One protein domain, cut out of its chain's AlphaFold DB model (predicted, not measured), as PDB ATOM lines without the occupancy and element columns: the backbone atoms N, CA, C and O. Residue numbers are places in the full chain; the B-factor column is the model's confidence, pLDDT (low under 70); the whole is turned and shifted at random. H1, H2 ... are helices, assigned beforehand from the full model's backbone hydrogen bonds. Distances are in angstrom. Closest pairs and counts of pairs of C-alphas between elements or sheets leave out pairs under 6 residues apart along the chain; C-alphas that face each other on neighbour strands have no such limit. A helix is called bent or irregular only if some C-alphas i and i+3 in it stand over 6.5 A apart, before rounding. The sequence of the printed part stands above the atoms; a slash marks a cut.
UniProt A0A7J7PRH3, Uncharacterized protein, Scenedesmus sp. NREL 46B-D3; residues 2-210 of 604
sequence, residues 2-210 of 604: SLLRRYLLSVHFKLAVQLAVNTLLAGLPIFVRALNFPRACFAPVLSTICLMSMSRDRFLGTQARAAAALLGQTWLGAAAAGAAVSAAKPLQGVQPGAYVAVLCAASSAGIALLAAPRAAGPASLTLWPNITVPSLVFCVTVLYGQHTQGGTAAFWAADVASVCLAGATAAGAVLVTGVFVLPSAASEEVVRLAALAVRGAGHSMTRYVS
ATOM      1  N   SER A   2      19.854 -42.007  13.327       84.81
ATOM      2  CA  SER A   2      18.671 -41.148  13.585       84.81
ATOM      3  C   SER A   2      18.980 -39.733  14.111       84.81
ATOM      4  O   SER A   2      18.342 -38.777  13.671       84.81
ATOM      5  N   LEU A   3      19.967 -39.577  15.002       74.38
ATOM      6  CA  LEU A   3      20.388 -38.268  15.526       74.38
ATOM      7  C   LEU A   3      21.003 -37.370  14.443       74.38
ATOM      8  O   LEU A   3      20.607 -36.213  14.331       74.38
ATOM      9  N   LEU A   4      21.884 -37.915  13.594       68.62
ATOM     10  CA  LEU A   4      22.470 -37.187  12.462       68.62
ATOM     11  C   LEU A   4      21.375 -36.685  11.510       68.62
ATOM     12  O   LEU A   4      21.353 -35.509  11.168       68.62
ATOM     13  N   ARG A   5      20.404 -37.540  11.154       84.69
ATOM     14  CA  ARG A   5      19.271 -37.147  10.298       84.69
ATOM     15  C   ARG A   5      18.412 -36.048  10.938       84.69
ATOM     16  O   ARG A   5      18.007 -35.126  10.240       84.69
ATOM     17  N   ARG A   6      18.156 -36.105  12.253       83.38
ATOM     18  CA  ARG A   6      17.450 -35.029  12.983       83.38
ATOM     19  C   ARG A   6      18.249 -33.724  13.013       83.38
ATOM     20  O   ARG A   6      17.647 -32.664  12.888       83.38
ATOM     21  N   TYR A   7      19.572 -33.798  13.145       74.00
ATOM     22  CA  TYR A   7      20.447 -32.629  13.123       74.00
ATOM     23  C   TYR A   7      20.509 -31.982  11.729       74.00
ATOM     24  O   TYR A   7      20.240 -30.790  11.613       74.00
ATOM     25  N   LEU A   8      20.737 -32.763  10.668       69.75
ATOM     26  CA  LEU A   8      20.748 -32.284   9.276       69.75
ATOM     27  C   LEU A   8      19.392 -31.702   8.834       69.75
ATOM     28  O   LEU A   8      19.338 -30.740   8.075       69.75
ATOM     29  N   LEU A   9      18.278 -32.253   9.326       77.06
ATOM     30  CA  LEU A   9      16.940 -31.707   9.067       77.06
ATOM     31  C   LEU A   9      16.555 -30.547  10.001       77.06
ATOM     32  O   LEU A   9      15.495 -29.947   9.796       77.06
ATOM     33  N   SER A  10      17.378 -30.218  11.004       79.38
ATOM     34  CA  SER A  10      17.080 -29.154  11.963       79.38
ATOM     35  C   SER A  10      17.062 -27.778  11.297       79.38
ATOM     36  O   SER A  10      17.801 -27.502  10.351       79.38
ATOM     37  N   VAL A  11      16.235 -26.880  11.838       71.31
ATOM     38  CA  VAL A  11      16.165 -25.483  11.380       71.31
ATOM     39  C   VAL A  11      17.526 -24.793  11.523       71.31
ATOM     40  O   VAL A  11      17.886 -23.994  10.668       71.31
ATOM     41  N   HIS A  12      18.315 -25.145  12.544       66.75
ATOM     42  CA  HIS A  12      19.646 -24.574  12.774       66.75
ATOM     43  C   HIS A  12      20.654 -24.998  11.711       66.75
ATOM     44  O   HIS A  12      21.372 -24.143  11.210       66.75
ATOM     45  N   PHE A  13      20.677 -26.276  11.317       68.69
ATOM     46  CA  PHE A  13      21.559 -26.728  10.241       68.69
ATOM     47  C   PHE A  13      21.168 -26.100   8.900       68.69
ATOM     48  O   PHE A  13      22.027 -25.572   8.204       68.69
ATOM     49  N   LYS A  14      19.870 -26.068   8.570       70.62
ATOM     50  CA  LYS A  14      19.377 -25.411   7.347       70.62
ATOM     51  C   LYS A  14      19.739 -23.926   7.304       70.62
ATOM     52  O   LYS A  14      20.251 -23.467   6.290       70.62
ATOM     53  N   LEU A  15      19.520 -23.204   8.404       62.94
ATOM     54  CA  LEU A  15      19.835 -21.779   8.495       62.94
ATOM     55  C   LEU A  15      21.349 -21.535   8.470       62.94
ATOM     56  O   LEU A  15      21.779 -20.620   7.786       62.94
ATOM     57  N   ALA A  16      22.163 -22.376   9.118       60.72
ATOM     58  CA  ALA A  16      23.625 -22.296   9.053       60.72
ATOM     59  C   ALA A  16      24.168 -22.574   7.641       60.72
ATOM     60  O   ALA A  16      25.053 -21.858   7.185       60.72
ATOM     61  N   VAL A  17      23.620 -23.560   6.921       67.00
ATOM     62  CA  VAL A  17      23.978 -23.833   5.518       67.00
ATOM     63  C   VAL A  17      23.549 -22.680   4.612       67.00
ATOM     64  O   VAL A  17      24.341 -22.246   3.783       67.00
ATOM     65  N   GLN A  18      22.347 -22.127   4.796       69.38
ATOM     66  CA  GLN A  18      21.910 -20.929   4.072       69.38
ATOM     67  C   GLN A  18      22.825 -19.730   4.356       69.38
ATOM     68  O   GLN A  18      23.252 -19.067   3.417       69.38
ATOM     69  N   LEU A  19      23.194 -19.495   5.620       60.91
ATOM     70  CA  LEU A  19      24.159 -18.465   6.019       60.91
ATOM     71  C   LEU A  19      25.515 -18.673   5.344       60.91
ATOM     72  O   LEU A  19      26.111 -17.718   4.854       60.91
ATOM     73  N   ALA A  20      25.993 -19.918   5.313       62.28
ATOM     74  CA  ALA A  20      27.290 -20.271   4.764       62.28
ATOM     75  C   ALA A  20      27.327 -20.084   3.243       62.28
ATOM     76  O   ALA A  20      28.199 -19.388   2.735       62.28
ATOM     77  N   VAL A  21      26.339 -20.627   2.526       66.75
ATOM     78  CA  VAL A  21      26.195 -20.456   1.072       66.75
ATOM     79  C   VAL A  21      26.059 -18.978   0.711       66.75
ATOM     80  O   VAL A  21      26.700 -18.520  -0.227       66.75
ATOM     81  N   ASN A  22      25.286 -18.206   1.476       60.78
ATOM     82  CA  ASN A  22      25.076 -16.792   1.181       60.78
ATOM     83  C   ASN A  22      26.306 -15.928   1.521       60.78
ATOM     84  O   ASN A  22      26.645 -15.023   0.767       60.78
ATOM     85  N   THR A  23      27.044 -16.247   2.592       61.22
ATOM     86  CA  THR A  23      28.338 -15.601   2.885       61.22
ATOM     87  C   THR A  23      29.402 -15.977   1.846       61.22
ATOM     88  O   THR A  23      30.193 -15.123   1.464       61.22
ATOM     89  N   LEU A  24      29.401 -17.213   1.329       61.59
ATOM     90  CA  LEU A  24      30.255 -17.628   0.206       61.59
ATOM     91  C   LEU A  24      29.911 -16.869  -1.082       61.59
ATOM     92  O   LEU A  24      30.812 -16.342  -1.726       61.59
ATOM     93  N   LEU A  25      28.624 -16.754  -1.427       62.84
ATOM     94  CA  LEU A  25      28.154 -15.976  -2.580       62.84
ATOM     95  C   LEU A  25      28.463 -14.477  -2.440       62.84
ATOM     96  O   LEU A  25      28.832 -13.846  -3.424       62.84
ATOM     97  N   ALA A  26      28.370 -13.914  -1.232       58.94
ATOM     98  CA  ALA A  26      28.763 -12.532  -0.953       58.94
ATOM     99  C   ALA A  26      30.292 -12.336  -0.897       58.94
ATOM    100  O   ALA A  26      30.777 -11.243  -1.163       58.94
ATOM    101  N   GLY A  27      31.068 -13.373  -0.572       55.12
ATOM    102  CA  GLY A  27      32.532 -13.341  -0.630       55.12
ATOM    103  C   GLY A  27      33.080 -13.491  -2.052       55.12
ATOM    104  O   GLY A  27      34.114 -12.918  -2.376       55.12
ATOM    105  N   LEU A  28      32.377 -14.219  -2.921       60.09
ATOM    106  CA  LEU A  28      32.780 -14.530  -4.298       60.09
ATOM    107  C   LEU A  28      33.258 -13.301  -5.115       60.09
ATOM    108  O   LEU A  28      34.324 -13.396  -5.727       60.09
ATOM    109  N   PRO A  29      32.579 -12.130  -5.077       55.91
ATOM    110  CA  PRO A  29      33.038 -10.905  -5.742       55.91
ATOM    111  C   PRO A  29      34.338 -10.304  -5.185       55.91
ATOM    112  O   PRO A  29      35.022  -9.583  -5.903       55.91
ATOM    113  N   ILE A  30      34.672 -10.577  -3.919       57.50
ATOM    114  CA  ILE A  30      35.885 -10.076  -3.252       57.50
ATOM    115  C   ILE A  30      37.104 -10.906  -3.685       57.50
ATOM    116  O   ILE A  30      38.176 -10.360  -3.932       57.50
ATOM    117  N   PHE A  31      36.935 -12.228  -3.798       54.19
ATOM    118  CA  PHE A  31      38.040 -13.158  -4.062       54.19
ATOM    119  C   PHE A  31      38.286 -13.430  -5.551       54.19
ATOM    120  O   PHE A  31      39.428 -13.674  -5.947       54.19
ATOM    121  N   VAL A  32      37.259 -13.367  -6.404       58.31
ATOM    122  CA  VAL A  32      37.454 -13.504  -7.853       58.31
ATOM    123  C   VAL A  32      37.961 -12.180  -8.413       58.31
ATOM    124  O   VAL A  32      37.210 -11.221  -8.560       58.31
ATOM    125  N   ARG A  33      39.243 -12.136  -8.789       54.47
ATOM    126  CA  ARG A  33      39.917 -10.919  -9.283       54.47
ATOM    127  C   ARG A  33      39.245 -10.291 -10.518       54.47
ATOM    128  O   ARG A  33      39.317  -9.082 -10.683       54.47
ATOM    129  N   ALA A  34      38.544 -11.088 -11.330       46.12
ATOM    130  CA  ALA A  34      37.732 -10.621 -12.460       46.12
ATOM    131  C   ALA A  34      36.397  -9.952 -12.050       46.12
ATOM    132  O   ALA A  34      35.823  -9.197 -12.828       46.12
ATOM    133  N   LEU A  35      35.912 -10.200 -10.827       45.28
ATOM    134  CA  LEU A  35      34.728  -9.564 -10.233       45.28
ATOM    135  C   LEU A  35      35.082  -8.377  -9.323       45.28
ATOM    136  O   LEU A  35      34.181  -7.714  -8.806       45.28
ATOM    137  N   ASN A  36      36.376  -8.083  -9.169       47.38
ATOM    138  CA  ASN A  36      36.929  -7.055  -8.287       47.38
ATOM    139  C   ASN A  36      36.779  -5.640  -8.892       47.38
ATOM    140  O   ASN A  36      37.728  -4.880  -9.060       47.38
ATOM    141  N   PHE A  37      35.545  -5.312  -9.273       49.06
ATOM    142  CA  PHE A  37      35.097  -3.980  -9.668       49.06
ATOM    143  C   PHE A  37      34.734  -3.148  -8.420       49.06
ATOM    144  O   PHE A  37      34.457  -3.721  -7.362       49.06
ATOM    145  N   PRO A  38      34.571  -1.812  -8.535       51.94
ATOM    146  CA  PRO A  38      34.056  -0.928  -7.469       51.94
ATOM    147  C   PRO A  38      32.680  -1.306  -6.868       51.94
ATOM    148  O   PRO A  38      32.174  -0.618  -5.986       51.94
ATOM    149  N   ARG A  39      32.057  -2.407  -7.315       44.12
ATOM    150  CA  ARG A  39      30.856  -3.012  -6.720       44.12
ATOM    151  C   ARG A  39      31.157  -4.020  -5.600       44.12
ATOM    152  O   ARG A  39      30.215  -4.428  -4.926       44.12
ATOM    153  N   ALA A  40      32.420  -4.373  -5.331       47.66
ATOM    154  CA  ALA A  40      32.800  -5.206  -4.179       47.66
ATOM    155  C   ALA A  40      32.307  -4.615  -2.837       47.66
ATOM    156  O   ALA A  40      31.877  -5.350  -1.950       47.66
ATOM    157  N   CYS A  41      32.228  -3.282  -2.742       53.88
ATOM    158  CA  CYS A  41      31.631  -2.532  -1.629       53.88
ATOM    159  C   CYS A  41      30.172  -2.931  -1.325       53.88
ATOM    160  O   CYS A  41      29.704  -2.789  -0.197       53.88
ATOM    161  N   PHE A  42      29.437  -3.428  -2.325       55.81
ATOM    162  CA  PHE A  42      28.027  -3.800  -2.203       55.81
ATOM    163  C   PHE A  42      27.839  -5.198  -1.592       55.81
ATOM    164  O   PHE A  42      26.780  -5.488  -1.042       55.81
ATOM    165  N   ALA A  43      28.855  -6.062  -1.643       57.97
ATOM    166  CA  ALA A  43      28.793  -7.426  -1.124       57.97
ATOM    167  C   ALA A  43      28.546  -7.507   0.404       57.97
ATOM    168  O   ALA A  43      27.617  -8.215   0.810       57.97
ATOM    169  N   PRO A  44      29.264  -6.758   1.277       57.66
ATOM    170  CA  PRO A  44      28.948  -6.724   2.708       57.66
ATOM    171  C   PRO A  44      27.567  -6.112   2.994       57.66
ATOM    172  O   PRO A  44      26.879  -6.565   3.909       57.66
ATOM    173  N   VAL A  45      27.111  -5.147   2.186       59.78
ATOM    174  CA  VAL A  45      25.758  -4.569   2.294       59.78
ATOM    175  C   VAL A  45      24.690  -5.621   1.964       59.78
ATOM    176  O   VAL A  45      23.738  -5.789   2.724       59.78
ATOM    177  N   LEU A  46      24.875  -6.396   0.891       58.69
ATOM    178  CA  LEU A  46      23.967  -7.481   0.495       58.69
ATOM    179  C   LEU A  46      23.940  -8.606   1.546       58.69
ATOM    180  O   LEU A  46      22.866  -9.052   1.943       58.69
ATOM    181  N   SER A  47      25.106  -8.995   2.072       62.69
ATOM    182  CA  SER A  47      25.222  -9.949   3.184       62.69
ATOM    183  C   SER A  47      24.446  -9.472   4.418       62.69
ATOM    184  O   SER A  47      23.611 -10.202   4.951       62.69
ATOM    185  N   THR A  48      24.622  -8.208   4.812       62.19
ATOM    186  CA  THR A  48      23.889  -7.568   5.918       62.19
ATOM    187  C   THR A  48      22.375  -7.605   5.708       62.19
ATOM    188  O   THR A  48      21.620  -7.975   6.607       62.19
ATOM    189  N   ILE A  49      21.923  -7.258   4.503       63.28
ATOM    190  CA  ILE A  49      20.517  -7.287   4.088       63.28
ATOM    191  C   ILE A  49      19.938  -8.710   4.175       63.28
ATOM    192  O   ILE A  49      18.823  -8.923   4.665       63.28
ATOM    193  N   CYS A  50      20.699  -9.714   3.746       62.12
ATOM    194  CA  CYS A  50      20.304 -11.109   3.870       62.12
ATOM    195  C   CYS A  50      20.243 -11.572   5.335       62.12
ATOM    196  O   CYS A  50      19.274 -12.222   5.723       62.12
ATOM    197  N   LEU A  51      21.219 -11.190   6.163       63.16
ATOM    198  CA  LEU A  51      21.239 -11.475   7.602       63.16
ATOM    199  C   LEU A  51      20.019 -10.877   8.319       63.16
ATOM    200  O   LEU A  51      19.358 -11.573   9.092       63.16
ATOM    201  N   MET A  52      19.676  -9.626   8.002       64.00
ATOM    202  CA  MET A  52      18.453  -8.953   8.456       64.00
ATOM    203  C   MET A  52      17.201  -9.748   8.071       64.00
ATOM    204  O   MET A  52      16.424 -10.145   8.940       64.00
ATOM    205  N   SER A  53      17.034 -10.049   6.778       61.62
ATOM    206  CA  SER A  53      15.836 -10.728   6.259       61.62
ATOM    207  C   SER A  53      15.651 -12.176   6.738       61.62
ATOM    208  O   SER A  53      14.522 -12.667   6.740       61.62
ATOM    209  N   MET A  54      16.719 -12.857   7.171       60.12
ATOM    210  CA  MET A  54      16.646 -14.206   7.755       60.12
ATOM    211  C   MET A  54      16.421 -14.226   9.273       60.12
ATOM    212  O   MET A  54      16.158 -15.290   9.843       60.12
ATOM    213  N   SER A  55      16.510 -13.078   9.947       65.19
ATOM    214  CA  SER A  55      16.253 -12.996  11.382       65.19
ATOM    215  C   SER A  55      14.752 -13.115  11.691       65.19
ATOM    216  O   SER A  55      13.888 -12.616  10.971       65.19
ATOM    217  N   ARG A  56      14.423 -13.854  12.757       60.91
ATOM    218  CA  ARG A  56      13.037 -14.253  13.064       60.91
ATOM    219  C   ARG A  56      12.253 -13.196  13.844       60.91
ATOM    220  O   ARG A  56      11.025 -13.180  13.777       60.91
ATOM    221  N   ASP A  57      12.962 -12.348  14.579       70.31
ATOM    222  CA  ASP A  57      12.390 -11.286  15.400       70.31
ATOM    223  C   ASP A  57      12.170 -10.039  14.549       70.31
ATOM    224  O   ASP A  57      13.093  -9.572  13.890       70.31
ATOM    225  N   ARG A  58      10.964  -9.462  14.579       69.19
ATOM    226  CA  ARG A  58      10.626  -8.258  13.792       69.19
ATOM    227  C   ARG A  58      11.205  -6.953  14.361       69.19
ATOM    228  O   ARG A  58      11.029  -5.899  13.762       69.19
ATOM    229  N   PHE A  59      11.862  -7.001  15.518       76.06
ATOM    230  CA  PHE A  59      12.410  -5.820  16.179       76.06
ATOM    231  C   PHE A  59      13.733  -5.403  15.531       76.06
ATOM    232  O   PHE A  59      14.787  -5.943  15.853       76.06
ATOM    233  N   LEU A  60      13.687  -4.399  14.652       69.88
ATOM    234  CA  LEU A  60      14.848  -3.884  13.908       69.88
ATOM    235  C   LEU A  60      16.090  -3.633  14.779       69.88
ATOM    236  O   LEU A  60      17.204  -3.877  14.332       69.88
ATOM    237  N   GLY A  61      15.928  -3.214  16.038       71.75
ATOM    238  CA  GLY A  61      17.052  -3.005  16.956       71.75
ATOM    239  C   GLY A  61      17.754  -4.290  17.399       71.75
ATOM    240  O   GLY A  61      18.980  -4.308  17.510       71.75
ATOM    241  N   THR A  62      17.016  -5.386  17.607       73.19
ATOM    242  CA  THR A  62      17.636  -6.690  17.893       73.19
ATOM    243  C   THR A  62      18.267  -7.272  16.632       73.19
ATOM    244  O   THR A  62      19.363  -7.824  16.723       73.19
ATOM    245  N   GLN A  63      17.655  -7.064  15.457       77.38
ATOM    246  CA  GLN A  63      18.256  -7.415  14.165       77.38
ATOM    247  C   GLN A  63      19.567  -6.651  13.926       77.38
ATOM    248  O   GLN A  63      20.584  -7.269  13.624       77.38
ATOM    249  N   ALA A  64      19.579  -5.327  14.115       73.81
ATOM    250  CA  ALA A  64      20.752  -4.470  13.931       73.81
ATOM    251  C   ALA A  64      21.871  -4.819  14.905       73.81
ATOM    252  O   ALA A  64      23.017  -4.968  14.489       73.81
ATOM    253  N   ARG A  65      21.547  -5.055  16.181       76.75
ATOM    254  CA  ARG A  65      22.531  -5.511  17.168       76.75
ATOM    255  C   ARG A  65      23.090  -6.898  16.832       76.75
ATOM    256  O   ARG A  65      24.286  -7.110  17.005       76.75
ATOM    257  N   ALA A  66      22.266  -7.823  16.336       75.75
ATOM    258  CA  ALA A  66      22.718  -9.145  15.905       75.75
ATOM    259  C   ALA A  66      23.590  -9.078  14.637       75.75
ATOM    260  O   ALA A  66      24.648  -9.697  14.594       75.75
ATOM    261  N   ALA A  67      23.196  -8.290  13.634       79.56
ATOM    262  CA  ALA A  67      23.970  -8.082  12.412       79.56
ATOM    263  C   ALA A  67      25.305  -7.373  12.697       79.56
ATOM    264  O   ALA A  67      26.343  -7.824  12.221       79.56
ATOM    265  N   ALA A  68      25.310  -6.334  13.539       77.38
ATOM    266  CA  ALA A  68      26.531  -5.665  13.983       77.38
ATOM    267  C   ALA A  68      27.451  -6.598  14.784       77.38
ATOM    268  O   ALA A  68      28.660  -6.565  14.582       77.38
ATOM    269  N   ALA A  69      26.905  -7.464  15.648       78.00
ATOM    270  CA  ALA A  69      27.695  -8.474  16.355       78.00
ATOM    271  C   ALA A  69      28.313  -9.506  15.394       78.00
ATOM    272  O   ALA A  69      29.469  -9.878  15.566       78.00
ATOM    273  N   LEU A  70      27.576  -9.923  14.359       78.38
ATOM    274  CA  LEU A  70      28.058 -10.874  13.353       78.38
ATOM    275  C   LEU A  70      29.151 -10.286  12.460       78.38
ATOM    276  O   LEU A  70      30.211 -10.888  12.298       78.38
ATOM    277  N   LEU A  71      28.921  -9.090  11.918       80.56
ATOM    278  CA  LEU A  71      29.908  -8.354  11.125       80.56
ATOM    279  C   LEU A  71      31.130  -8.001  11.979       80.56
ATOM    280  O   LEU A  71      32.264  -8.228  11.563       80.56
ATOM    281  N   GLY A  72      30.901  -7.563  13.217       77.06
ATOM    282  CA  GLY A  72      31.922  -7.257  14.218       77.06
ATOM    283  C   GLY A  72      32.714  -8.464  14.731       77.06
ATOM    284  O   GLY A  72      33.607  -8.275  15.549       77.06
ATOM    285  N   GLN A  73      32.437  -9.683  14.257       85.81
ATOM    286  CA  GLN A  73      33.266 -10.871  14.493       85.81
ATOM    287  C   GLN A  73      34.020 -11.341  13.239       85.81
ATOM    288  O   GLN A  73      34.927 -12.164  13.353       85.81
ATOM    289  N   THR A  74      33.728 -10.801  12.051       85.19
ATOM    290  CA  THR A  74      34.431 -11.179  10.806       85.19
ATOM    291  C   THR A  74      35.939 -10.912  10.880       85.19
ATOM    292  O   THR A  74      36.726 -11.752  10.443       85.19
ATOM    293  N   TRP A  75      36.354  -9.811  11.521       88.94
ATOM    294  CA  TRP A  75      37.767  -9.470  11.717       88.94
ATOM    295  C   TRP A  75      38.524 -10.498  12.572       88.94
ATOM    296  O   TRP A  75      39.695 -10.741  12.306       88.94
ATOM    297  N   LEU A  76      37.872 -11.160  13.542       89.69
ATOM    298  CA  LEU A  76      38.495 -12.239  14.324       89.69
ATOM    299  C   LEU A  76      38.819 -13.442  13.432       89.69
ATOM    300  O   LEU A  76      39.909 -14.000  13.524       89.69
ATOM    301  N   GLY A  77      37.892 -13.810  12.540       89.88
ATOM    302  CA  GLY A  77      38.109 -14.868  11.551       89.88
ATOM    303  C   GLY A  77      39.249 -14.530  10.588       89.88
ATOM    304  O   GLY A  77      40.142 -15.350  10.378       89.88
ATOM    305  N   ALA A  78      39.262 -13.302  10.061       91.94
ATOM    306  CA  ALA A  78      40.298 -12.827   9.144       91.94
ATOM    307  C   ALA A  78      41.684 -12.733   9.808       91.94
ATOM    308  O   ALA A  78      42.663 -13.222   9.248       91.94
ATOM    309  N   ALA A  79      41.778 -12.179  11.021       92.50
ATOM    310  CA  ALA A  79      43.035 -12.065  11.764       92.50
ATOM    311  C   ALA A  79      43.591 -13.439  12.184       92.50
ATOM    312  O   ALA A  79      44.789 -13.687  12.042       92.50
ATOM    313  N   ALA A  80      42.731 -14.359  12.636       94.31
ATOM    314  CA  ALA A  80      43.140 -15.728  12.950       94.31
ATOM    315  C   ALA A  80      43.637 -16.476  11.699       94.31
ATOM    316  O   ALA A  80      44.639 -17.189  11.770       94.31
ATOM    317  N   ALA A  81      42.994 -16.286  10.540       93.44
ATOM    318  CA  ALA A  81      43.461 -16.839   9.270       93.44
ATOM    319  C   ALA A  81      44.793 -16.217   8.828       93.44
ATOM    320  O   ALA A  81      45.699 -16.939   8.411       93.44
ATOM    321  N   GLY A  82      44.942 -14.899   8.997       93.56
ATOM    322  CA  GLY A  82      46.199 -14.173   8.815       93.56
ATOM    323  C   GLY A  82      47.344 -14.803   9.604       93.56
ATOM    324  O   GLY A  82      48.396 -15.114   9.040       93.56
ATOM    325  N   ALA A  83      47.119 -15.072  10.892       94.88
ATOM    326  CA  ALA A  83      48.085 -15.730  11.768       94.88
ATOM    327  C   ALA A  83      48.393 -17.174  11.327       94.88
ATOM    328  O   ALA A  83      49.565 -17.538  11.227       94.88
ATOM    329  N   ALA A  84      47.376 -17.976  10.993       95.62
ATOM    330  CA  ALA A  84      47.551 -19.361  10.542       95.62
ATOM    331  C   ALA A  84      48.365 -19.463   9.236       95.62
ATOM    332  O   ALA A  84      49.307 -20.253   9.149       95.62
ATOM    333  N   VAL A  85      48.058 -18.623   8.241       94.50
ATOM    334  CA  VAL A  85      48.816 -18.545   6.980       94.50
ATOM    335  C   VAL A  85      50.242 -18.047   7.230       94.50
ATOM    336  O   VAL A  85      51.179 -18.568   6.630       94.50
ATOM    337  N   SER A  86      50.429 -17.088   8.141       95.06
ATOM    338  CA  SER A  86      51.758 -16.553   8.485       95.06
ATOM    339  C   SER A  86      52.645 -17.565   9.203       95.06
ATOM    340  O   SER A  86      53.843 -17.587   8.947       95.06
ATOM    341  N   ALA A  87      52.072 -18.422  10.052       95.00
ATOM    342  CA  ALA A  87      52.792 -19.517  10.700       95.00
ATOM    343  C   ALA A  87      53.186 -20.627   9.707       95.00
ATOM    344  O   ALA A  87      54.248 -21.228   9.845       95.00
ATOM    345  N   ALA A  88      52.360 -20.881   8.684       94.94
ATOM    346  CA  ALA A  88      52.659 -21.872   7.651       94.94
ATOM    347  C   ALA A  88      53.676 -21.371   6.603       94.94
ATOM    348  O   ALA A  88      54.540 -22.137   6.178       94.94
ATOM    349  N   LYS A  89      53.608 -20.093   6.190       94.00
ATOM    350  CA  LYS A  89      54.438 -19.533   5.103       94.00
ATOM    351  C   LYS A  89      55.964 -19.716   5.234       94.00
ATOM    352  O   LYS A  89      56.556 -20.041   4.210       94.00
ATOM    353  N   PRO A  90      56.637 -19.599   6.401       94.56
ATOM    354  CA  PRO A  90      58.088 -19.831   6.485       94.56
ATOM    355  C   PRO A  90      58.515 -21.279   6.187       94.56
ATOM    356  O   PRO A  90      59.688 -21.524   5.926       94.56
ATOM    357  N   LEU A  91      57.586 -22.244   6.189       94.44
ATOM    358  CA  LEU A  91      57.856 -23.641   5.826       94.44
ATOM    359  C   LEU A  91      57.686 -23.912   4.322       94.44
ATOM    360  O   LEU A  91      57.961 -25.020   3.853       94.44
ATOM    361  N   GLN A  92      57.237 -22.915   3.553       92.31
ATOM    362  CA  GLN A  92      57.056 -22.999   2.108       92.31
ATOM    363  C   GLN A  92      58.426 -23.029   1.408       92.31
ATOM    364  O   GLN A  92      59.016 -21.994   1.120       92.31
ATOM    365  N   GLY A  93      58.929 -24.240   1.155       89.81
ATOM    366  CA  GLY A  93      60.230 -24.495   0.521       89.81
ATOM    367  C   GLY A  93      61.176 -25.371   1.346       89.81
ATOM    368  O   GLY A  93      62.114 -25.921   0.785       89.81
ATOM    369  N   VAL A  94      60.914 -25.566   2.647       94.62
ATOM    370  CA  VAL A  94      61.764 -26.405   3.518       94.62
ATOM    371  C   VAL A  94      61.543 -27.896   3.246       94.62
ATOM    372  O   VAL A  94      62.500 -28.651   3.107       94.62
ATOM    373  N   GLN A  95      60.281 -28.327   3.151       93.62
ATOM    374  CA  GLN A  95      59.907 -29.690   2.765       93.62
ATOM    375  C   GLN A  95      58.589 -29.697   1.973       93.62
ATOM    376  O   GLN A  95      57.649 -28.982   2.347       93.62
ATOM    377  N   PRO A  96      58.463 -30.528   0.919       87.56
ATOM    378  CA  PRO A  96      57.195 -30.717   0.224       87.56
ATOM    379  C   PRO A  96      56.156 -31.313   1.188       87.56
ATOM    380  O   PRO A  96      56.367 -32.363   1.784       87.56
ATOM    381  N   GLY A  97      55.028 -30.619   1.363       89.69
ATOM    382  CA  GLY A  97      53.926 -31.037   2.239       89.69
ATOM    383  C   GLY A  97      53.945 -30.466   3.663       89.69
ATOM    384  O   GLY A  97      52.872 -30.335   4.252       89.69
ATOM    385  N   ALA A  98      55.091 -30.020   4.198       93.31
ATOM    386  CA  ALA A  98      55.164 -29.451   5.555       93.31
ATOM    387  C   ALA A  98      54.279 -28.200   5.721       93.31
ATOM    388  O   ALA A  98      53.562 -28.072   6.714       93.31
ATOM    389  N   TYR A  99      54.251 -27.332   4.701       91.69
ATOM    390  CA  TYR A  99      53.328 -26.195   4.611       91.69
ATOM    391  C   TYR A  99      51.860 -26.617   4.786       91.69
ATOM    392  O   TYR A  99      51.140 -26.030   5.589       91.69
ATOM    393  N   VAL A 100      51.420 -27.661   4.070       91.75
ATOM    394  CA  VAL A 100      50.026 -28.135   4.099       91.75
ATOM    395  C   VAL A 100      49.698 -28.756   5.456       91.75
ATOM    396  O   VAL A 100      48.658 -28.446   6.026       91.75
ATOM    397  N   ALA A 101      50.599 -29.570   6.013       92.75
ATOM    398  CA  ALA A 101      50.416 -30.181   7.328       92.75
ATOM    399  C   ALA A 101      50.266 -29.126   8.440       92.75
ATOM    400  O   ALA A 101      49.315 -29.185   9.226       92.75
ATOM    401  N   VAL A 102      51.148 -28.121   8.470       93.38
ATOM    402  CA  VAL A 102      51.075 -27.026   9.450       93.38
ATOM    403  C   VAL A 102      49.859 -26.141   9.210       93.38
ATOM    404  O   VAL A 102      49.192 -25.775  10.174       93.38
ATOM    405  N   LEU A 103      49.489 -25.860   7.957       91.94
ATOM    406  CA  LEU A 103      48.279 -25.096   7.661       91.94
ATOM    407  C   LEU A 103      47.006 -25.851   8.075       91.94
ATOM    408  O   LEU A 103      46.091 -25.229   8.610       91.94
ATOM    409  N   CYS A 104      46.943 -27.176   7.912       90.38
ATOM    410  CA  CYS A 104      45.837 -28.005   8.404       90.38
ATOM    411  C   CYS A 104      45.766 -28.030   9.939       90.38
ATOM    412  O   CYS A 104      44.675 -27.895  10.502       90.38
ATOM    413  N   ALA A 105      46.907 -28.153  10.624       93.50
ATOM    414  CA  ALA A 105      46.976 -28.105  12.085       93.50
ATOM    415  C   ALA A 105      46.557 -26.726  12.627       93.50
ATOM    416  O   ALA A 105      45.673 -26.639  13.481       93.50
ATOM    417  N   ALA A 106      47.108 -25.644  12.067       91.69
ATOM    418  CA  ALA A 106      46.758 -24.268  12.407       91.69
ATOM    419  C   ALA A 106      45.294 -23.939  12.071       91.69
ATOM    420  O   ALA A 106      44.632 -23.247  12.840       91.69
ATOM    421  N   SER A 107      44.749 -24.485  10.978       89.06
ATOM    422  CA  SER A 107      43.328 -24.342  10.629       89.06
ATOM    423  C   SER A 107      42.415 -25.042  11.628       89.06
ATOM    424  O   SER A 107      41.421 -24.469  12.069       89.06
ATOM    425  N   SER A 108      42.778 -26.255  12.042       89.00
ATOM    426  CA  SER A 108      42.034 -27.013  13.052       89.00
ATOM    427  C   SER A 108      42.067 -26.309  14.413       89.00
ATOM    428  O   SER A 108      41.028 -26.165  15.057       89.00
ATOM    429  N   ALA A 109      43.235 -25.797  14.818       90.06
ATOM    430  CA  ALA A 109      43.401 -25.010  16.037       90.06
ATOM    431  C   ALA A 109      42.640 -23.673  15.982       90.06
ATOM    432  O   ALA A 109      41.969 -23.315  16.947       90.06
ATOM    433  N   GLY A 110      42.676 -22.965  14.848       87.12
ATOM    434  CA  GLY A 110      41.941 -21.716  14.630       87.12
ATOM    435  C   GLY A 110      40.427 -21.909  14.714       87.12
ATOM    436  O   GLY A 110      39.751 -21.175  15.432       87.12
ATOM    437  N   ILE A 111      39.889 -22.950  14.071       85.62
ATOM    438  CA  ILE A 111      38.465 -23.307  14.174       85.62
ATOM    439  C   ILE A 111      38.101 -23.709  15.613       85.62
ATOM    440  O   ILE A 111      37.050 -23.301  16.104       85.62
ATOM    441  N   ALA A 112      38.961 -24.453  16.317       85.50
ATOM    442  CA  ALA A 112      38.740 -24.808  17.720       85.50
ATOM    443  C   ALA A 112      38.727 -23.573  18.643       85.50
ATOM    444  O   ALA A 112      37.842 -23.460  19.491       85.50
ATOM    445  N   LEU A 113      39.637 -22.615  18.438       86.75
ATOM    446  CA  LEU A 113      39.672 -21.327  19.142       86.75
ATOM    447  C   LEU A 113      38.420 -20.483  18.867       86.75
ATOM    448  O   LEU A 113      37.808 -19.981  19.805       86.75
ATOM    449  N   LEU A 114      37.983 -20.385  17.607       85.81
ATOM    450  CA  LEU A 114      36.743 -19.691  17.233       85.81
ATOM    451  C   LEU A 114      35.481 -20.402  17.762       85.81
ATOM    452  O   LEU A 114      34.452 -19.762  17.973       85.81
ATOM    453  N   ALA A 115      35.551 -21.711  18.018       83.25
ATOM    454  CA  ALA A 115      34.484 -22.484  18.647       83.25
ATOM    455  C   ALA A 115      34.524 -22.460  20.189       83.25
ATOM    456  O   ALA A 115      33.493 -22.707  20.814       83.25
ATOM    457  N   ALA A 116      35.657 -22.138  20.822       84.19
ATOM    458  CA  ALA A 116      35.814 -22.149  22.281       84.19
ATOM    459  C   ALA A 116      34.813 -21.252  23.050       84.19
ATOM    460  O   ALA A 116      34.286 -21.721  24.064       84.19
ATOM    461  N   PRO A 117      34.423 -20.044  22.575       77.69
ATOM    462  CA  PRO A 117      33.375 -19.233  23.211       77.69
ATOM    463  C   PRO A 117      32.025 -19.951  23.359       77.69
ATOM    464  O   PRO A 117      31.217 -19.597  24.214       77.69
ATOM    465  N   ARG A 118      31.779 -20.993  22.553       68.62
ATOM    466  CA  ARG A 118      30.587 -21.843  22.638       68.62
ATOM    467  C   ARG A 118      30.581 -22.752  23.866       68.62
ATOM    468  O   ARG A 118      29.508 -23.091  24.350       68.62
ATOM    469  N   ALA A 119      31.752 -23.196  24.320       71.50
ATOM    470  CA  ALA A 119      31.877 -24.137  25.430       71.50
ATOM    471  C   ALA A 119      31.645 -23.462  26.792       71.50
ATOM    472  O   ALA A 119      31.228 -24.121  27.738       71.50
ATOM    473  N   ALA A 120      31.880 -22.148  26.875       73.50
ATOM    474  CA  ALA A 120      31.776 -21.367  28.106       73.50
ATOM    475  C   ALA A 120      30.362 -20.829  28.411       73.50
ATOM    476  O   ALA A 120      30.147 -20.276  29.488       73.50
ATOM    477  N   GLY A 121      29.400 -20.945  27.485       73.56
ATOM    478  CA  GLY A 121      28.075 -20.329  27.612       73.56
ATOM    479  C   GLY A 121      26.908 -21.312  27.452       73.56
ATOM    480  O   GLY A 121      27.017 -22.281  26.697       73.56
ATOM    481  N   PRO A 122      25.751 -21.062  28.101       73.19
ATOM    482  CA  PRO A 122      24.530 -21.806  27.808       73.19
ATOM    483  C   PRO A 122      24.168 -21.630  26.329       73.19
ATOM    484  O   PRO A 122      24.276 -20.531  25.787       73.19
ATOM    485  N   ALA A 123      23.732 -22.711  25.675       64.38
ATOM    486  CA  ALA A 123      23.545 -22.779  24.225       64.38
ATOM    487  C   ALA A 123      22.369 -21.919  23.713       64.38
ATOM    488  O   ALA A 123      21.321 -22.432  23.314       64.38
ATOM    489  N   SER A 124      22.546 -20.597  23.704       67.31
ATOM    490  CA  SER A 124      21.600 -19.655  23.121       67.31
ATOM    491  C   SER A 124      21.559 -19.797  21.598       67.31
ATOM    492  O   SER A 124      22.549 -20.098  20.926       67.31
ATOM    493  N   LEU A 125      20.392 -19.514  21.022       61.72
ATOM    494  CA  LEU A 125      20.195 -19.506  19.571       61.72
ATOM    495  C   LEU A 125      21.049 -18.441  18.857       61.72
ATOM    496  O   LEU A 125      21.338 -18.586  17.673       61.72
ATOM    497  N   THR A 126      21.492 -17.415  19.588       65.50
ATOM    498  CA  THR A 126      22.353 -16.330  19.104       65.50
ATOM    499  C   THR A 126      23.836 -16.707  19.004       65.50
ATOM    500  O   THR A 126      24.560 -16.061  18.257       65.50
ATOM    501  N   LEU A 127      24.300 -17.763  19.686       70.00
ATOM    502  CA  LEU A 127      25.703 -18.203  19.620       70.00
ATOM    503  C   LEU A 127      26.060 -18.936  18.317       70.00
ATOM    504  O   LEU A 127      27.228 -18.978  17.946       70.00
ATOM    505  N   TRP A 128      25.085 -19.521  17.613       73.00
ATOM    506  CA  TRP A 128      25.348 -20.268  16.375       73.00
ATOM    507  C   TRP A 128      25.904 -19.384  15.243       73.00
ATOM    508  O   TRP A 128      26.993 -19.701  14.754       73.00
ATOM    509  N   PRO A 129      25.231 -18.280  14.847       73.31
ATOM    510  CA  PRO A 129      25.731 -17.387  13.801       73.31
ATOM    511  C   PRO A 129      27.129 -16.831  14.119       73.31
ATOM    512  O   PRO A 129      27.997 -16.826  13.245       73.31
ATOM    513  N   ASN A 130      27.357 -16.477  15.391       79.12
ATOM    514  CA  ASN A 130      28.608 -15.923  15.929       79.12
ATOM    515  C   ASN A 130      29.828 -16.852  15.791       79.12
ATOM    516  O   ASN A 130      30.955 -16.416  15.980       79.12
ATOM    517  N   ILE A 131      29.625 -18.133  15.481       81.00
ATOM    518  CA  ILE A 131      30.716 -19.085  15.232       81.00
ATOM    519  C   ILE A 131      30.819 -19.356  13.734       81.00
ATOM    520  O   ILE A 131      31.907 -19.293  13.172       81.00
ATOM    521  N   THR A 132      29.682 -19.595  13.070       80.00
ATOM    522  CA  THR A 132      29.655 -19.949  11.643       80.00
ATOM    523  C   THR A 132      30.194 -18.845  10.738       80.00
ATOM    524  O   THR A 132      30.855 -19.155   9.751       80.00
ATOM    525  N   VAL A 133      29.943 -17.571  11.066       83.69
ATOM    526  CA  VAL A 133      30.438 -16.432  10.276       83.69
ATOM    527  C   VAL A 133      31.965 -16.302  10.380       83.69
ATOM    528  O   VAL A 133      32.615 -16.418   9.338       83.69
ATOM    529  N   PRO A 134      32.588 -16.141  11.569       86.44
ATOM    530  CA  PRO A 134      34.043 -16.043  11.651       86.44
ATOM    531  C   PRO A 134      34.762 -17.324  11.222       86.44
ATOM    532  O   PRO A 134      35.822 -17.211  10.618       86.44
ATOM    533  N   SER A 135      34.206 -18.525  11.441       86.00
ATOM    534  CA  SER A 135      34.826 -19.758  10.928       86.00
ATOM    535  C   SER A 135      34.810 -19.832   9.399       86.00
ATOM    536  O   SER A 135      35.741 -20.359   8.801       86.00
ATOM    537  N   LEU A 136      33.771 -19.298   8.745       84.81
ATOM    538  CA  LEU A 136      33.716 -19.252   7.285       84.81
ATOM    539  C   LEU A 136      34.682 -18.205   6.733       84.81
ATOM    540  O   LEU A 136      35.454 -18.531   5.836       84.81
ATOM    541  N   VAL A 137      34.698 -16.992   7.301       88.00
ATOM    542  CA  VAL A 137      35.688 -15.961   6.942       88.00
ATOM    543  C   VAL A 137      37.105 -16.504   7.129       88.00
ATOM    544  O   VAL A 137      37.917 -16.386   6.219       88.00
ATOM    545  N   PHE A 138      37.371 -17.196   8.241       90.94
ATOM    546  CA  PHE A 138      38.637 -17.877   8.487       90.94
ATOM    547  C   PHE A 138      39.000 -18.847   7.353       90.94
ATOM    548  O   PHE A 138      40.061 -18.712   6.748       90.94
ATOM    549  N   CYS A 139      38.114 -19.792   7.015       87.00
ATOM    550  CA  CYS A 139      38.373 -20.772   5.959       87.00
ATOM    551  C   CYS A 139      38.629 -20.119   4.594       87.00
ATOM    552  O   CYS A 139      39.544 -20.534   3.886       87.00
ATOM    553  N   VAL A 140      37.856 -19.095   4.220       87.19
ATOM    554  CA  VAL A 140      38.019 -18.432   2.918       87.19
ATOM    555  C   VAL A 140      39.298 -17.588   2.877       87.19
ATOM    556  O   VAL A 140      40.028 -17.657   1.892       87.19
ATOM    557  N   THR A 141      39.646 -16.875   3.953       89.69
ATOM    558  CA  THR A 141      40.918 -16.139   4.053       89.69
ATOM    559  C   THR A 141      42.130 -17.082   4.076       89.69
ATOM    560  O   THR A 141      43.146 -16.761   3.462       89.69
ATOM    561  N   VAL A 142      42.032 -18.268   4.697       91.69
ATOM    562  CA  VAL A 142      43.074 -19.311   4.613       91.69
ATOM    563  C   VAL A 142      43.238 -19.815   3.178       91.69
ATOM    564  O   VAL A 142      44.361 -19.841   2.678       91.69
ATOM    565  N   LEU A 143      42.141 -20.185   2.502       89.44
ATOM    566  CA  LEU A 143      42.168 -20.663   1.112       89.44
ATOM    567  C   LEU A 143      42.751 -19.611   0.165       89.44
ATOM    568  O   LEU A 143      43.633 -19.914  -0.632       89.44
ATOM    569  N   TYR A 144      42.316 -18.358   0.285       87.44
ATOM    570  CA  TYR A 144      42.857 -17.269  -0.520       87.44
ATOM    571  C   TYR A 144      44.348 -17.023  -0.223       87.44
ATOM    572  O   TYR A 144      45.146 -16.869  -1.148       87.44
ATOM    573  N   GLY A 145      44.758 -17.094   1.050       88.12
ATOM    574  CA  GLY A 145      46.158 -16.996   1.472       88.12
ATOM    575  C   GLY A 145      47.091 -17.998   0.781       88.12
ATOM    576  O   GLY A 145      48.211 -17.620   0.432       88.12
ATOM    577  N   GLN A 146      46.626 -19.223   0.495       90.88
ATOM    578  CA  GLN A 146      47.387 -20.233  -0.267       90.88
ATOM    579  C   GLN A 146      47.729 -19.781  -1.696       90.88
ATOM    580  O   GLN A 146      48.779 -20.147  -2.221       90.88
ATOM    581  N   HIS A 147      46.875 -18.965  -2.322       88.69
ATOM    582  CA  HIS A 147      47.079 -18.460  -3.682       88.69
ATOM    583  C   HIS A 147      47.897 -17.155  -3.738       88.69
ATOM    584  O   HIS A 147      48.317 -16.734  -4.817       88.69
ATOM    585  N   THR A 148      48.169 -16.512  -2.596       89.00
ATOM    586  CA  THR A 148      48.967 -15.276  -2.555       89.00
ATOM    587  C   THR A 148      50.468 -15.548  -2.684       89.00
ATOM    588  O   THR A 148      51.145 -15.905  -1.720       89.00
ATOM    589  N   GLN A 149      51.016 -15.315  -3.878       89.06
ATOM    590  CA  GLN A 149      52.458 -15.436  -4.153       89.06
ATOM    591  C   GLN A 149      53.318 -14.347  -3.477       89.06
ATOM    592  O   GLN A 149      54.530 -14.501  -3.372       89.06
ATOM    593  N   GLY A 150      52.714 -13.250  -3.003       86.88
ATOM    594  CA  GLY A 150      53.423 -12.191  -2.278       86.88
ATOM    595  C   GLY A 150      53.891 -12.613  -0.878       86.88
ATOM    596  O   GLY A 150      53.371 -13.561  -0.284       86.88
ATOM    597  N   GLY A 151      54.850 -11.874  -0.313       90.75
ATOM    598  CA  GLY A 151      55.319 -12.086   1.063       90.75
ATOM    599  C   GLY A 151      54.203 -11.959   2.112       90.75
ATOM    600  O   GLY A 151      53.147 -11.377   1.853       90.75
ATOM    601  N   THR A 152      54.433 -12.479   3.322       92.38
ATOM    602  CA  THR A 152      53.468 -12.411   4.442       92.38
ATOM    603  C   THR A 152      52.988 -10.984   4.717       92.38
ATOM    604  O   THR A 152      51.790 -10.768   4.876       92.38
ATOM    605  N   ALA A 153      53.893 -10.000   4.695       92.50
ATOM    606  CA  ALA A 153      53.560  -8.588   4.884       92.50
ATOM    607  C   ALA A 153      52.567  -8.052   3.832       92.50
ATOM    608  O   ALA A 153      51.640  -7.326   4.185       92.50
ATOM    609  N   ALA A 154      52.710  -8.450   2.562       90.88
ATOM    610  CA  ALA A 154      51.800  -8.036   1.494       90.88
ATOM    611  C   ALA A 154      50.392  -8.620   1.692       90.88
ATOM    612  O   ALA A 154      49.411  -7.899   1.549       90.88
ATOM    613  N   PHE A 155      50.295  -9.890   2.099       90.81
ATOM    614  CA  PHE A 155      49.021 -10.544   2.427       90.81
ATOM    615  C   PHE A 155      48.304  -9.875   3.615       90.81
ATOM    616  O   PHE A 155      47.097  -9.636   3.566       90.81
ATOM    617  N   TRP A 156      49.041  -9.502   4.670       95.06
ATOM    618  CA  TRP A 156      48.465  -8.744   5.786       95.06
ATOM    619  C   TRP A 156      47.974  -7.359   5.361       95.06
ATOM    620  O   TRP A 156      46.855  -6.989   5.705       95.06
ATOM    621  N   ALA A 157      48.792  -6.606   4.620       90.75
ATOM    622  CA  ALA A 157      48.492  -5.228   4.243       90.75
ATOM    623  C   ALA A 157      47.383  -5.110   3.182       90.75
ATOM    624  O   ALA A 157      46.571  -4.190   3.259       90.75
ATOM    625  N   ALA A 158      47.336  -6.020   2.206       87.56
ATOM    626  CA  ALA A 158      46.354  -5.981   1.125       87.56
ATOM    627  C   ALA A 158      45.049  -6.700   1.488       87.56
ATOM    628  O   ALA A 158      43.970  -6.146   1.289       87.56
ATOM    629  N   ASP A 159      45.128  -7.919   2.027       87.38
ATOM    630  CA  ASP A 159      43.978  -8.824   2.090       87.38
ATOM    631  C   ASP A 159      43.393  -8.919   3.506       87.38
ATOM    632  O   ASP A 159      42.197  -8.708   3.706       87.38
ATOM    633  N   VAL A 160      44.221  -9.173   4.528       89.31
ATOM    634  CA  VAL A 160      43.716  -9.276   5.912       89.31
ATOM    635  C   VAL A 160      43.243  -7.912   6.420       89.31
ATOM    636  O   VAL A 160      42.151  -7.808   6.980       89.31
ATOM    637  N   ALA A 161      44.016  -6.848   6.186       88.69
ATOM    638  CA  ALA A 161      43.642  -5.494   6.581       88.69
ATOM    639  C   ALA A 161      42.385  -4.996   5.851       88.69
ATOM    640  O   ALA A 161      41.533  -4.382   6.494       88.69
ATOM    641  N   SER A 162      42.213  -5.293   4.556       83.88
ATOM    642  CA  SER A 162      41.011  -4.880   3.818       83.88
ATOM    643  C   SER A 162      39.761  -5.632   4.276       83.88
ATOM    644  O   SER A 162      38.724  -4.997   4.458       83.88
ATOM    645  N   VAL A 163      39.845  -6.936   4.571       83.31
ATOM    646  CA  VAL A 163      38.721  -7.700   5.147       83.31
ATOM    647  C   VAL A 163      38.386  -7.218   6.562       83.31
ATOM    648  O   VAL A 163      37.210  -7.030   6.877       83.31
ATOM    649  N   CYS A 164      39.384  -6.949   7.409       86.94
ATOM    650  CA  CYS A 164      39.164  -6.377   8.741       86.94
ATOM    651  C   CYS A 164      38.526  -4.978   8.670       86.94
ATOM    652  O   CYS A 164      37.572  -4.707   9.399       86.94
ATOM    653  N   LEU A 165      39.000  -4.111   7.769       84.81
ATOM    654  CA  LEU A 165      38.451  -2.770   7.564       84.81
ATOM    655  C   LEU A 165      37.033  -2.824   6.975       84.81
ATOM    656  O   LEU A 165      36.161  -2.090   7.434       84.81
ATOM    657  N   ALA A 166      36.762  -3.718   6.022       80.56
ATOM    658  CA  ALA A 166      35.425  -3.959   5.479       80.56
ATOM    659  C   ALA A 166      34.459  -4.477   6.558       80.56
ATOM    660  O   ALA A 166      33.329  -4.005   6.653       80.56
ATOM    661  N   GLY A 167      34.907  -5.393   7.422       79.19
ATOM    662  CA  GLY A 167      34.133  -5.876   8.566       79.19
ATOM    663  C   GLY A 167      33.822  -4.772   9.581       79.19
ATOM    664  O   GLY A 167      32.672  -4.619   9.995       79.19
ATOM    665  N   ALA A 168      34.821  -3.959   9.937       79.69
ATOM    666  CA  ALA A 168      34.672  -2.842  10.869       79.69
ATOM    667  C   ALA A 168      33.777  -1.723  10.310       79.69
ATOM    668  O   ALA A 168      32.887  -1.241  11.010       79.69
ATOM    669  N   THR A 169      33.959  -1.340   9.043       80.19
ATOM    670  CA  THR A 169      33.122  -0.329   8.372       80.19
ATOM    671  C   THR A 169      31.693  -0.819   8.164       80.19
ATOM    672  O   THR A 169      30.768  -0.051   8.412       80.19
ATOM    673  N   ALA A 170      31.475  -2.092   7.817       77.19
ATOM    674  CA  ALA A 170      30.134  -2.672   7.737       77.19
ATOM    675  C   ALA A 170      29.450  -2.731   9.114       77.19
ATOM    676  O   ALA A 170      28.295  -2.332   9.239       77.19
ATOM    677  N   ALA A 171      30.154  -3.163  10.167       76.00
ATOM    678  CA  ALA A 171      29.620  -3.159  11.529       76.00
ATOM    679  C   ALA A 171      29.291  -1.734  12.011       76.00
ATOM    680  O   ALA A 171      28.211  -1.503  12.552       76.00
ATOM    681  N   GLY A 172      30.180  -0.768  11.750       77.38
ATOM    682  CA  GLY A 172      29.961   0.652  12.026       77.38
ATOM    683  C   GLY A 172      28.755   1.210  11.272       77.38
ATOM    684  O   GLY A 172      27.880   1.807  11.892       77.38
ATOM    685  N   ALA A 173      28.645   0.942   9.969       77.69
ATOM    686  CA  ALA A 173      27.498   1.335   9.156       77.69
ATOM    687  C   ALA A 173      26.191   0.728   9.684       77.69
ATOM    688  O   ALA A 173      25.204   1.440   9.793       77.69
ATOM    689  N   VAL A 174      26.176  -0.542  10.103       77.12
ATOM    690  CA  VAL A 174      24.984  -1.177  10.697       77.12
ATOM    691  C   VAL A 174      24.627  -0.597  12.063       77.12
ATOM    692  O   VAL A 174      23.442  -0.460  12.360       77.12
ATOM    693  N   LEU A 175      25.606  -0.221  12.888       77.12
ATOM    694  CA  LEU A 175      25.347   0.468  14.155       77.12
ATOM    695  C   LEU A 175      24.809   1.884  13.921       77.12
ATOM    696  O   LEU A 175      23.813   2.251  14.534       77.12
ATOM    697  N   VAL A 176      25.406   2.641  13.000       80.12
ATOM    698  CA  VAL A 176      24.956   3.978  12.583       80.12
ATOM    699  C   VAL A 176      23.541   3.901  12.006       80.12
ATOM    700  O   VAL A 176      22.633   4.536  12.533       80.12
ATOM    701  N   THR A 177      23.306   3.064  10.992       76.50
ATOM    702  CA  THR A 177      21.968   2.823  10.435       76.50
ATOM    703  C   THR A 177      21.008   2.345  11.519       76.50
ATOM    704  O   THR A 177      19.897   2.844  11.582       76.50
ATOM    705  N   GLY A 178      21.424   1.458  12.424       72.75
ATOM    706  CA  GLY A 178      20.621   1.043  13.572       72.75
ATOM    707  C   GLY A 178      20.184   2.228  14.433       72.75
ATOM    708  O   GLY A 178      18.991   2.404  14.649       72.75
ATOM    709  N   VAL A 179      21.121   3.068  14.875       77.19
ATOM    710  CA  VAL A 179      20.870   4.233  15.744       77.19
ATOM    711  C   VAL A 179      20.037   5.319  15.055       77.19
ATOM    712  O   VAL A 179      19.178   5.902  15.707       77.19
ATOM    713  N   PHE A 180      20.233   5.575  13.758       77.00
ATOM    714  CA  PHE A 180      19.475   6.597  13.019       77.00
ATOM    715  C   PHE A 180      18.128   6.098  12.472       77.00
ATOM    716  O   PHE A 180      17.179   6.876  12.384       77.00
ATOM    717  N   VAL A 181      18.002   4.811  12.134       69.56
ATOM    718  CA  VAL A 181      16.750   4.223  11.625       69.56
ATOM    719  C   VAL A 181      15.840   3.760  12.759       69.56
ATOM    720  O   VAL A 181      14.631   3.845  12.593       69.56
ATOM    721  N   LEU A 182      16.348   3.344  13.928       63.38
ATOM    722  CA  LEU A 182      15.498   2.962  15.070       63.38
ATOM    723  C   LEU A 182      14.468   4.038  15.478       63.38
ATOM    724  O   LEU A 182      13.309   3.670  15.668       63.38
ATOM    725  N   PRO A 183      14.821   5.337  15.570       61.78
ATOM    726  CA  PRO A 183      13.854   6.408  15.822       61.78
ATOM    727  C   PRO A 183      12.860   6.623  14.671       61.78
ATOM    728  O   PRO A 183      11.708   6.972  14.906       61.78
ATOM    729  N   SER A 184      13.289   6.421  13.420       56.19
ATOM    730  CA  SER A 184      12.503   6.734  12.214       56.19
ATOM    731  C   SER A 184      11.573   5.587  11.772       56.19
ATOM    732  O   SER A 184      10.467   5.810  11.271       56.19
ATOM    733  N   ALA A 185      11.968   4.340  12.040       48.97
ATOM    734  CA  ALA A 185      11.222   3.119  11.734       48.97
ATOM    735  C   ALA A 185      10.060   2.830  12.704       48.97
ATOM    736  O   ALA A 185       9.458   1.761  12.646       48.97
ATOM    737  N   ALA A 186       9.692   3.803  13.545       53.66
ATOM    738  CA  ALA A 186       8.343   3.886  14.103       53.66
ATOM    739  C   ALA A 186       7.270   4.045  12.998       53.66
ATOM    740  O   ALA A 186       6.099   3.760  13.234       53.66
ATOM    741  N   SER A 187       7.664   4.461  11.786       58.91
ATOM    742  CA  SER A 187       6.819   4.422  10.590       58.91
ATOM    743  C   SER A 187       6.958   3.088   9.837       58.91
ATOM    744  O   SER A 187       8.029   2.740   9.332       58.91
ATOM    745  N   GLU A 188       5.855   2.338   9.714       63.66
ATOM    746  CA  GLU A 188       5.820   1.052   8.989       63.66
ATOM    747  C   GLU A 188       6.196   1.198   7.497       63.66
ATOM    748  O   GLU A 188       6.728   0.269   6.879       63.66
ATOM    749  N   GLU A 189       5.980   2.385   6.925       68.38
ATOM    750  CA  GLU A 189       6.208   2.680   5.508       68.38
ATOM    751  C   GLU A 189       7.696   2.625   5.114       68.38
ATOM    752  O   GLU A 189       8.045   2.094   4.059       68.38
ATOM    753  N   VAL A 190       8.604   3.079   5.989       56.75
ATOM    754  CA  VAL A 190      10.058   3.009   5.737       56.75
ATOM    755  C   VAL A 190      10.531   1.555   5.691       56.75
ATOM    756  O   VAL A 190      11.352   1.194   4.847       56.75
ATOM    757  N   VAL A 191       9.963   0.686   6.534       60.53
ATOM    758  CA  VAL A 191      10.260  -0.757   6.538       60.53
ATOM    759  C   VAL A 191       9.787  -1.415   5.239       60.53
ATOM    760  O   VAL A 191      10.503  -2.233   4.656       60.53
ATOM    761  N   ARG A 192       8.608  -1.021   4.737       72.12
ATOM    762  CA  ARG A 192       8.070  -1.482   3.450       72.12
ATOM    763  C   ARG A 192       8.951  -1.053   2.272       72.12
ATOM    764  O   ARG A 192       9.274  -1.891   1.427       72.12
ATOM    765  N   LEU A 193       9.362   0.214   2.220       66.81
ATOM    766  CA  LEU A 193      10.237   0.740   1.166       66.81
ATOM    767  C   LEU A 193      11.626   0.087   1.199       66.81
ATOM    768  O   LEU A 193      12.119  -0.351   0.157       66.81
ATOM    769  N   ALA A 194      12.216  -0.081   2.386       57.81
ATOM    770  CA  ALA A 194      13.479  -0.793   2.556       57.81
ATOM    771  C   ALA A 194      13.382  -2.247   2.062       57.81
ATOM    772  O   ALA A 194      14.235  -2.692   1.296       57.81
ATOM    773  N   ALA A 195      12.317  -2.978   2.412       59.62
ATOM    774  CA  ALA A 195      12.104  -4.354   1.954       59.62
ATOM    775  C   ALA A 195      11.945  -4.470   0.421       59.62
ATOM    776  O   ALA A 195      12.381  -5.463  -0.172       59.62
ATOM    777  N   LEU A 196      11.353  -3.465  -0.233       68.31
ATOM    778  CA  LEU A 196      11.260  -3.394  -1.696       68.31
ATOM    779  C   LEU A 196      12.622  -3.113  -2.343       68.31
ATOM    780  O   LEU A 196      13.005  -3.834  -3.266       68.31
ATOM    781  N   ALA A 197      13.384  -2.142  -1.829       62.31
ATOM    782  CA  ALA A 197      14.736  -1.840  -2.304       62.31
ATOM    783  C   ALA A 197      15.680  -3.049  -2.150       62.31
ATOM    784  O   ALA A 197      16.393  -3.411  -3.084       62.31
ATOM    785  N   VAL A 198      15.601  -3.740  -1.008       58.44
ATOM    786  CA  VAL A 198      16.295  -5.004  -0.717       58.44
ATOM    787  C   VAL A 198      15.973  -6.088  -1.747       58.44
ATOM    788  O   VAL A 198      16.886  -6.713  -2.289       58.44
ATOM    789  N   ARG A 199      14.687  -6.311  -2.056       67.75
ATOM    790  CA  ARG A 199      14.278  -7.298  -3.070       67.75
ATOM    791  C   ARG A 199      14.770  -6.925  -4.466       67.75
ATOM    792  O   ARG A 199      15.237  -7.807  -5.182       67.75
ATOM    793  N   GLY A 200      14.707  -5.640  -4.823       64.62
ATOM    794  CA  GLY A 200      15.236  -5.119  -6.084       64.62
ATOM    795  C   GLY A 200      16.741  -5.360  -6.222       64.62
ATOM    796  O   GLY A 200      17.177  -5.939  -7.212       64.62
ATOM    797  N   ALA A 201      17.523  -5.011  -5.196       61.59
ATOM    798  CA  ALA A 201      18.964  -5.263  -5.159       61.59
ATOM    799  C   ALA A 201      19.292  -6.762  -5.279       61.59
ATOM    800  O   ALA A 201      20.166  -7.135  -6.062       61.59
ATOM    801  N   GLY A 202      18.552  -7.622  -4.569       58.91
ATOM    802  CA  GLY A 202      18.686  -9.075  -4.668       58.91
ATOM    803  C   GLY A 202      18.425  -9.602  -6.082       58.91
ATOM    804  O   GLY A 202      19.256 -10.329  -6.613       58.91
ATOM    805  N   HIS A 203      17.328  -9.188  -6.731       67.38
ATOM    806  CA  HIS A 203      17.028  -9.578  -8.118       67.38
ATOM    807  C   HIS A 203      18.106  -9.112  -9.103       67.38
ATOM    808  O   HIS A 203      18.561  -9.903  -9.931       67.38
ATOM    809  N   SER A 204      18.553  -7.858  -8.997       61.66
ATOM    810  CA  SER A 204      19.628  -7.327  -9.838       61.66
ATOM    811  C   SER A 204      20.927  -8.108  -9.658       61.66
ATOM    812  O   SER A 204      21.582  -8.438 -10.644       61.66
ATOM    813  N   MET A 205      21.295  -8.451  -8.419       56.34
ATOM    814  CA  MET A 205      22.529  -9.189  -8.161       56.34
ATOM    815  C   MET A 205      22.431 -10.655  -8.606       56.34
ATOM    816  O   MET A 205      23.374 -11.148  -9.216       56.34
ATOM    817  N   THR A 206      21.286 -11.326  -8.417       66.12
ATOM    818  CA  THR A 206      21.048 -12.663  -8.989       66.12
ATOM    819  C   THR A 206      21.153 -12.633 -10.513       66.12
ATOM    820  O   THR A 206      21.845 -13.475 -11.070       66.12
ATOM    821  N   ARG A 207      20.573 -11.628 -11.188       69.81
ATOM    822  CA  ARG A 207      20.697 -11.463 -12.647       69.81
ATOM    823  C   ARG A 207      22.153 -11.270 -13.084       69.81
ATOM    824  O   ARG A 207      22.575 -11.912 -14.037       69.81
ATOM    825  N   TYR A 208      22.927 -10.433 -12.390       61.75
ATOM    826  CA  TYR A 208      24.352 -10.254 -12.691       61.75
ATOM    827  C   TYR A 208      25.167 -11.532 -12.467       61.75
ATOM    828  O   TYR A 208      25.983 -11.873 -13.314       61.75
ATOM    829  N   VAL A 209      24.938 -12.258 -11.370       64.19
ATOM    830  CA  VAL A 209      25.619 -13.536 -11.108       64.19
ATOM    831  C   VAL A 209      25.238 -14.581 -12.157       64.19
ATOM    832  O   VAL A 209      26.121 -15.282 -12.634       64.19
ATOM    833  N   SER A 210      23.974 -14.647 -12.588       70.56
ATOM    834  CA  SER A 210      23.563 -15.506 -13.706       70.56
ATOM    835  C   SER A 210      24.295 -15.147 -15.002       70.56
ATOM    836  O   SER A 210      24.859 -16.038 -15.616       70.56
TER     837      SER A 210
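Overview. This is residues 2 to 210 of the 604 residues of an uncharacterized protein of Scenedesmus sp. NREL 46B-D3 (UniProt A0A7J7PRH3). Long helices H4 and H7 lie side by side along the longest axis, with H5 and H6 over H4's other side: a four-helix bundle, up and down, each running against the one before. The hairpin of H2 and H3 packs on this bundle, H8 folds back from H7's end outside H3, and residues 2 to 7 of H1 stick out. The 209 printed residues hold eight named helices, H1 to H8, and no named strand: all helix, compact, radius of gyration of the C-alphas 18.6 A, spans 63 by 46 by 32 A.

Along the chain. H1, residues 2 to 8, begins at C-alpha 2 (18.671, -41.148, 13.585). H2 is residues 11 to 31, H3 42 to 54, H4 60 to 91 (48.0 A), H5 98 to 118, H6 129 to 147, H7 152 to 184 (45.9 A). H8, residues 188 to 210, ends at C-alpha 210 (23.563, -15.506, -13.706). H2, H4 and H5 are only just irregular: C-alphas 26 and 29 are 6.6 A apart, 87 and 90 6.8 A, 114 and 117 6.9 A.

Arrangement. H4 touches H7 at a shallow tilt of 5 degrees, opposite ways, closest C-alphas Trp 75 and Cys 164, 4.5 A. H4 touches H6, closest C-alphas Gly 77 and Pro 134, 4.2 A. H5 and H6, a hairpin, touch, closest C-alphas Ile 111 and Ser 135, 6.0 A. H2 touches H6, closest C-alphas Ala 16 and Thr 132, 7.0 A. H3 and H8 only just touch, with 3 pairs of C-alphas within 8 A, closest Ile 49 and Val 198, 6.8 A. Every O i to N i+4 pair is within hydrogen-bond range in H1, H3 and H8; H2 and H5 have 15 of 17, H4 23 of 28, H6 13 of 15, H7 24 of 29.

Size, cuts and confidence. The farthest C-alphas, Gln 95 and Ser 187, are 63.6 A apart. The printed part has no cut and no long link. Mean pLDDT of the printed part is 75.4; residues 15 to 56 and 193 to 209 are among those under 70.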